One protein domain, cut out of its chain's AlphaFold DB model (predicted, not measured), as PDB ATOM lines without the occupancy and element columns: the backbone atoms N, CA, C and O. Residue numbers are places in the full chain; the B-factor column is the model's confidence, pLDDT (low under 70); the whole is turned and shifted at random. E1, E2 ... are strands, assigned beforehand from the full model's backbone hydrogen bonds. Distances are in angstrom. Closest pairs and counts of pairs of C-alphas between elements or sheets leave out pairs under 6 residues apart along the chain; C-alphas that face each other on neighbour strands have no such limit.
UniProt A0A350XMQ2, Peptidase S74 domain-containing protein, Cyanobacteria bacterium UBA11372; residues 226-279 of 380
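What this domain is: This is residues 226 to 279 of the 380 residues of the protein "Peptidase S74 domain-containing protein" of Cyanobacteria bacterium UBA11372 (UniProt A0A350XMQ2). Look for one twisted sheet of five strands that zigzags from E1 to E5, with the longer E3 and E4 in its middle and the short E1 and E5 at its edges. It is a meander, each strand the antiparallel neighbour of the one before, with the order E1 - E2 - E3 - E4 - E5 and no named helix. The printed part has 54 residues and is all strand in class, though under half of them, 24, are in named strands. It is only just compact, close to loose, with a radius of gyration of the C-alphas of 11.7 A, and a rod in outline, spanning 37 by 16 by 15 A.

How they stand to each other: Start at E1, residues 226 to 228, which forms a hairpin with E2, residues 239 to 242, at 165 degrees; N 227 and O 240 are 2.9 A apart. E2 forms the next hairpin with E3, residues 248 to 254, at 172 degrees, with N 252 and O 241 at 2.9 A. Residues 244 to 245 also pair, antiparallel, with residues 248 to 249 of E3. E3 and E4, residues 264 to 270, form a hairpin at 155 degrees, with N 253 and O 265 at 2.8 A. E4 and E5, residues 276 to 278, close the series as a hairpin at 149 degrees; N 269 and O 277 are 2.9 A apart. The edge strands E1 and E5 are apart.

Where its parts are: Find C-alpha 226 at (22.218, -10.519, 163.275), where E1 begins and runs 6.9 A. E2 runs 10.8 A. E3 runs 17.9 A from C-alpha 248 at (10.519, -20.459, 158.655), and E4 16.9 A. E5 runs 6.6 A to C-alpha 278 at (4.848, -9.260, 154.468).

The domain as a whole: The C-alphas farthest apart, of Asp 231 and Asn 273, are 37.5 A apart. The printed part has no cut and no long link. Its mean pLDDT is 94.3, and no printed residue is under 70.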
ATOM      1  N   ALA A 226      22.714 -11.824 162.851       96.44
ATOM      2  CA  ALA A 226      22.218 -10.519 163.275       96.44
ATOM      3  C   ALA A 226      23.056  -9.373 162.683       96.44
ATOM      4  O   ALA A 226      24.237  -9.545 162.384       96.44
ATOM      5  N   PHE A 227      22.440  -8.198 162.538       96.44
ATOM      6  CA  PHE A 227      23.044  -6.987 161.978       96.44
ATOM      7  C   PHE A 227      22.763  -5.791 162.894       96.44
ATOM      8  O   PHE A 227      21.615  -5.561 163.275       96.44
ATOM      9  N   ARG A 228      23.800  -5.016 163.231       96.25
ATOM     10  CA  ARG A 228      23.726  -3.846 164.120       96.25
ATOM     11  C   ARG A 228      24.291  -2.611 163.417       96.25
ATOM     12  O   ARG A 228      25.461  -2.589 163.055       96.25
ATOM     13  N   GLU A 229      23.466  -1.580 163.290       96.81
ATOM     14  CA  GLU A 229      23.834  -0.232 162.842       96.81
ATOM     15  C   GLU A 229      24.154   0.604 164.091       96.81
ATOM     16  O   GLU A 229      23.254   1.015 164.824       96.81
ATOM     17  N   SER A 230      25.440   0.739 164.424       94.00
ATOM     18  CA  SER A 230      25.893   1.209 165.745       94.00
ATOM     19  C   SER A 230      25.449   2.630 166.105       94.00
ATOM     20  O   SER A 230      25.233   2.908 167.284       94.00
ATOM     21  N   ASP A 231      25.296   3.493 165.107       95.88
ATOM     22  CA  ASP A 231      24.890   4.899 165.181       95.88
ATOM     23  C   ASP A 231      23.364   5.112 165.194       95.88
ATOM     24  O   ASP A 231      22.899   6.210 165.498       95.88
ATOM     25  N   ARG A 232      22.568   4.058 164.963       95.81
ATOM     26  CA  ARG A 232      21.098   4.094 165.026       95.81
ATOM     27  C   ARG A 232      20.558   3.501 166.327       95.81
ATOM     28  O   ARG A 232      21.140   2.565 166.880       95.81
ATOM     29  N   SER A 233      19.406   3.976 166.808       95.38
ATOM     30  CA  SER A 233      18.744   3.388 167.983       95.38
ATOM     31  C   SER A 233      18.388   1.910 167.771       95.38
ATOM     32  O   SER A 233      17.890   1.513 166.713       95.38
ATOM     33  N   LEU A 234      18.589   1.098 168.816       95.56
ATOM     34  CA  LEU A 234      18.215  -0.320 168.852       95.56
ATOM     35  C   LEU A 234      16.730  -0.551 168.540       95.56
ATOM     36  O   LEU A 234      16.391  -1.611 168.023       95.56
ATOM     37  N   THR A 235      15.860   0.412 168.858       94.75
ATOM     38  CA  THR A 235      14.397   0.297 168.734       94.75
ATOM     39  C   THR A 235      13.835   0.877 167.434       94.75
ATOM     40  O   THR A 235      12.654   0.706 167.153       94.75
ATOM     41  N   GLU A 236      14.658   1.569 166.641       93.44
ATOM     42  CA  GLU A 236      14.240   2.322 165.442       93.44
ATOM     43  C   GLU A 236      14.725   1.660 164.143       93.44
ATOM     44  O   GLU A 236      14.937   2.323 163.123       93.44
ATOM     45  N   GLY A 237      14.958   0.346 164.186       92.50
ATOM     46  CA  GLY A 237      15.525  -0.422 163.078       92.50
ATOM     47  C   GLY A 237      17.047  -0.571 163.102       92.50
ATOM     48  O   GLY A 237      17.588  -1.169 162.182       92.50
ATOM     49  N   GLY A 238      17.749  -0.091 164.134       95.94
ATOM     50  CA  GLY A 238      19.208  -0.218 164.224       95.94
ATOM     51  C   GLY A 238      19.723  -1.615 164.601       95.94
ATOM     52  O   GLY A 238      20.937  -1.803 164.691       95.94
ATOM     53  N   LEU A 239      18.851  -2.591 164.874       97.56
ATOM     54  CA  LEU A 239      19.225  -3.980 165.161       97.56
ATOM     55  C   LEU A 239      18.227  -4.955 164.516       97.56
ATOM     56  O   LEU A 239      17.035  -4.942 164.831       97.56
ATOM     57  N   TRP A 240      18.746  -5.818 163.645       97.62
ATOM     58  CA  TRP A 240      18.011  -6.856 162.918       97.62
ATOM     59  C   TRP A 240      18.572  -8.245 163.221       97.62
ATOM     60  O   TRP A 240      19.757  -8.386 163.525       97.62
ATOM     61  N   ARG A 241      17.748  -9.287 163.073       96.62
ATOM     62  CA  ARG A 241      18.195 -10.690 163.064       96.62
ATOM     63  C   ARG A 241      17.449 -11.533 162.031       96.62
ATOM     64  O   ARG A 241      16.335 -11.199 161.634       96.62
ATOM     65  N   MET A 242      18.057 -12.652 161.656       96.44
ATOM     66  CA  MET A 242      17.478 -13.697 160.813       96.44
ATOM     67  C   MET A 242      17.425 -15.007 161.615       96.44
ATOM     68  O   MET A 242      18.422 -15.731 161.646       96.44
ATOM     69  N   PRO A 243      16.320 -15.310 162.324       94.44
ATOM     70  CA  PRO A 243      16.159 -16.582 163.008       94.44
ATOM     71  C   PRO A 243      15.622 -17.653 162.048       94.44
ATOM     72  O   PRO A 243      14.928 -17.348 161.070       94.44
ATOM     73  N   LEU A 244      15.914 -18.913 162.369       90.25
ATOM     74  CA  LEU A 244      15.316 -20.085 161.730       90.25
ATOM     75  C   LEU A 244      14.381 -20.744 162.742       90.25
ATOM     76  O   LEU A 244      14.829 -21.400 163.677       90.25
ATOM     77  N   ASP A 245      13.078 -20.527 162.581       83.12
ATOM     78  CA  ASP A 245      12.084 -20.780 163.629       83.12
ATOM     79  C   ASP A 245      10.903 -21.583 163.076       83.12
ATOM     80  O   ASP A 245      10.288 -21.188 162.085       83.12
ATOM     81  N   ALA A 246      10.637 -22.755 163.659       83.75
ATOM     82  CA  ALA A 246       9.716 -23.775 163.136       83.75
ATOM     83  C   ALA A 246       9.915 -24.117 161.632       83.75
ATOM     84  O   ALA A 246       8.993 -24.573 160.956       83.75
ATOM     85  N   GLY A 247      11.124 -23.902 161.098       86.38
ATOM     86  CA  GLY A 247      11.455 -24.066 159.677       86.38
ATOM     87  C   GLY A 247      11.163 -22.846 158.790       86.38
ATOM     88  O   GLY A 247      11.423 -22.902 157.592       86.38
ATOM     89  N   MET A 248      10.654 -21.745 159.346       91.81
ATOM     90  CA  MET A 248      10.519 -20.459 158.655       91.81
ATOM     91  C   MET A 248      11.841 -19.686 158.690       91.81
ATOM     92  O   MET A 248      12.508 -19.645 159.726       91.81
ATOM     93  N   LEU A 249      12.169 -18.991 157.599       94.81
ATOM     94  CA  LEU A 249      13.172 -17.924 157.611       94.81
ATOM     95  C   LEU A 249      12.453 -16.599 157.872       94.81
ATOM     96  O   LEU A 249      11.586 -16.201 157.090       94.81
ATOM     97  N   ARG A 250      12.800 -15.915 158.964       95.56
ATOM     98  CA  ARG A 250      12.205 -14.620 159.335       95.56
ATOM     99  C   ARG A 250      13.235 -13.494 159.230       95.56
ATOM    100  O   ARG A 250      14.437 -13.729 159.309       95.56
ATOM    101  N   PHE A 251      12.752 -12.268 159.080       96.44
ATOM    102  CA  PHE A 251      13.526 -11.042 159.250       96.44
ATOM    103  C   PHE A 251      12.905 -10.292 160.423       96.44
ATOM    104  O   PHE A 251      11.780  -9.812 160.310       96.44
ATOM    105  N   ASP A 252      13.619 -10.207 161.541       96.50
ATOM    106  CA  ASP A 252      13.136  -9.575 162.769       96.50
ATOM    107  C   ASP A 252      13.842  -8.246 163.010       96.50
ATOM    108  O   ASP A 252      15.071  -8.177 162.993       96.50
ATOM    109  N   VAL A 253      13.058  -7.221 163.333       97.19
ATOM    110  CA  VAL A 253      13.510  -5.909 163.796       97.19
ATOM    111  C   VAL A 253      13.321  -5.837 165.304       97.19
ATOM    112  O   VAL A 253      12.203  -5.998 165.797       97.19
ATOM    113  N   ASN A 254      14.391  -5.584 166.050       97.62
ATOM    114  CA  ASN A 254      14.308  -5.407 167.495       97.62
ATOM    115  C   ASN A 254      13.529  -4.125 167.849       97.62
ATOM    116  O   ASN A 254      13.792  -3.061 167.293       97.62
ATOM    117  N   THR A 255      12.623  -4.205 168.829       96.62
ATOM    118  CA  THR A 255      11.963  -3.024 169.425       96.62
ATOM    119  C   THR A 255      12.257  -2.864 170.920       96.62
ATOM    120  O   THR A 255      11.795  -1.910 171.539       96.62
ATOM    121  N   SER A 256      13.056  -3.761 171.506       96.44
ATOM    122  CA  SER A 256      13.482  -3.700 172.908       96.44
ATOM    123  C   SER A 256      14.706  -2.799 173.084       96.44
ATOM    124  O   SER A 256      15.736  -3.007 172.438       96.44
ATOM    125  N   ALA A 257      14.653  -1.839 174.010       94.25
ATOM    126  CA  ALA A 257      15.802  -0.982 174.328       94.25
ATOM    127  C   ALA A 257      17.026  -1.769 174.850       94.25
ATOM    128  O   ALA A 257      18.149  -1.282 174.763       94.25
ATOM    129  N   SER A 258      16.827  -3.002 175.331       93.94
ATOM    130  CA  SER A 258      17.897  -3.901 175.785       93.94
ATOM    131  C   SER A 258      18.566  -4.700 174.654       93.94
ATOM    132  O   SER A 258      19.459  -5.494 174.932       93.94
ATOM    133  N   GLY A 259      18.108  -4.577 173.399       91.69
ATOM    134  CA  GLY A 259      18.653  -5.305 172.239       91.69
ATOM    135  C   GLY A 259      18.450  -6.830 172.260       91.69
ATOM    136  O   GLY A 259      18.958  -7.541 171.399       91.69
ATOM    137  N   ASN A 260      17.704  -7.345 173.236       92.25
ATOM    138  CA  ASN A 260      17.499  -8.773 173.488       92.25
ATOM    139  C   ASN A 260      16.348  -9.398 172.674       92.25
ATOM    140  O   ASN A 260      16.032 -10.565 172.889       92.25
ATOM    141  N   PHE A 261      15.688  -8.633 171.792       94.94
ATOM    142  CA  PHE A 261      14.487  -9.054 171.058       94.94
ATOM    143  C   PHE A 261      13.367  -9.633 171.955       94.94
ATOM    144  O   PHE A 261      12.595 -10.480 171.508       94.94
ATOM    145  N   SER A 262      13.223  -9.169 173.208       94.88
ATOM    146  CA  SER A 262      12.040  -9.497 174.029       94.88
ATOM    147  C   SER A 262      10.749  -8.926 173.433       94.88
ATOM    148  O   SER A 262       9.667  -9.459 173.657       94.88
ATOM    149  N   THR A 263      10.877  -7.857 172.647       95.69
ATOM    150  CA  THR A 263       9.865  -7.349 171.721       95.69
ATOM    151  C   THR A 263      10.522  -7.115 170.362       95.69
ATOM    152  O   THR A 263      11.674  -6.669 170.277       95.69
ATOM    153  N   TYR A 264       9.803  -7.448 169.294       96.31
ATOM    154  CA  TYR A 264      10.262  -7.313 167.916       96.31
ATOM    155  C   TYR A 264       9.074  -7.180 166.958       96.31
ATOM    156  O   TYR A 264       7.929  -7.442 167.327       96.31
ATOM    157  N   ILE A 265       9.363  -6.768 165.728       96.00
ATOM    158  CA  ILE A 265       8.452  -6.810 164.579       96.00
ATOM    159  C   ILE A 265       9.085  -7.747 163.549       96.00
ATOM    160  O   ILE A 265      10.305  -7.751 163.412       96.00
ATOM    161  N   THR A 266       8.282  -8.506 162.803       96.12
ATOM    162  CA  THR A 266       8.760  -9.346 161.692       96.12
ATOM    163  C   THR A 266       8.210  -8.807 160.361       96.12
ATOM    164  O   THR A 266       7.101  -9.181 159.977       96.12
ATOM    165  N   PRO A 267       8.918  -7.906 159.641       96.38
ATOM    166  CA  PRO A 267       8.435  -7.365 158.365       96.38
ATOM    167  C   PRO A 267       8.336  -8.396 157.235       96.38
ATOM    168  O   PRO A 267       7.576  -8.175 156.294       96.38
ATOM    169  N   LEU A 268       9.093  -9.499 157.308       96.94
ATOM    170  CA  LEU A 268       9.131 -10.533 156.272       96.94
ATOM    171  C   LEU A 268       9.323 -11.935 156.871       96.94
ATOM    172  O   LEU A 268      10.261 -12.163 157.637       96.94
ATOM    173  N   THR A 269       8.479 -12.880 156.458       96.44
ATOM    174  CA  THR A 269       8.600 -14.316 156.762       96.44
ATOM    175  C   THR A 269       8.486 -15.130 155.480       96.44
ATOM    176  O   THR A 269       7.541 -14.948 154.714       96.44
ATOM    177  N   MET A 270       9.415 -16.063 155.267       95.75
ATOM    178  CA  MET A 270       9.406 -17.028 154.167       95.75
ATOM    179  C   MET A 270       9.158 -18.440 154.708       95.75
ATOM    180  O   MET A 270       9.814 -18.878 155.655       95.75
ATOM    181  N   PHE A 271       8.225 -19.160 154.085       92.75
ATOM    182  CA  PHE A 271       7.820 -20.511 154.474       92.75
ATOM    183  C   PHE A 271       8.380 -21.569 153.501       92.75
ATOM    184  O   PHE A 271       8.426 -21.318 152.294       92.75
ATOM    185  N   PRO A 272       8.721 -22.793 153.959       90.69
ATOM    186  CA  PRO A 272       9.234 -23.867 153.094       90.69
ATOM    187  C   PRO A 272       8.306 -24.330 151.960       90.69
ATOM    188  O   PRO A 272       8.756 -25.028 151.056       90.69
ATOM    189  N   ASN A 273       7.017 -23.976 151.997       89.19
ATOM    190  CA  ASN A 273       6.055 -24.272 150.929       89.19
ATOM    191  C   ASN A 273       6.061 -23.232 149.787       89.19
ATOM    192  O   ASN A 273       5.306 -23.394 148.832       89.19
ATOM    193  N   GLY A 274       6.892 -22.185 149.881       88.81
ATOM    194  CA  GLY A 274       6.986 -21.087 148.913       88.81
ATOM    195  C   GLY A 274       6.185 -19.835 149.285       88.81
ATOM    196  O   GLY A 274       6.340 -18.810 148.626       88.81
ATOM    197  N   ASN A 275       5.364 -19.875 150.341       90.38
ATOM    198  CA  ASN A 275       4.616 -18.699 150.782       90.38
ATOM    199  C   ASN A 275       5.552 -17.631 151.370       90.38
ATOM    200  O   ASN A 275       6.533 -17.937 152.055       90.38
ATOM    201  N   VAL A 276       5.184 -16.364 151.176       94.56
ATOM    202  CA  VAL A 276       5.838 -15.204 151.788       94.56
ATOM    203  C   VAL A 276       4.777 -14.358 152.486       94.56
ATOM    204  O   VAL A 276       3.753 -14.029 151.890       94.56
ATOM    205  N   HIS A 277       5.018 -14.003 153.745       94.75
ATOM    206  CA  HIS A 277       4.207 -13.045 154.492       94.75
ATOM    207  C   HIS A 277       4.978 -11.734 154.651       94.75
ATOM    208  O   HIS A 277       6.123 -11.740 155.103       94.75
ATOM    209  N   VAL A 278       4.332 -10.622 154.301       96.62
ATOM    210  CA  VAL A 278       4.848  -9.260 154.468       96.62
ATOM    211  C   VAL A 278       4.035  -8.590 155.573       96.62
ATOM    212  O   VAL A 278       2.817  -8.484 155.460       96.62
ATOM    213  N   GLY A 279       4.697  -8.113 156.629       94.94
ATOM    214  CA  GLY A 279       4.062  -7.463 157.788       94.94
ATOM    215  C   GLY A 279       3.566  -6.029 157.533       94.94
ATOM    216  O   GLY A 279       3.346  -5.270 158.473       94.94
TER     217      GLY A 279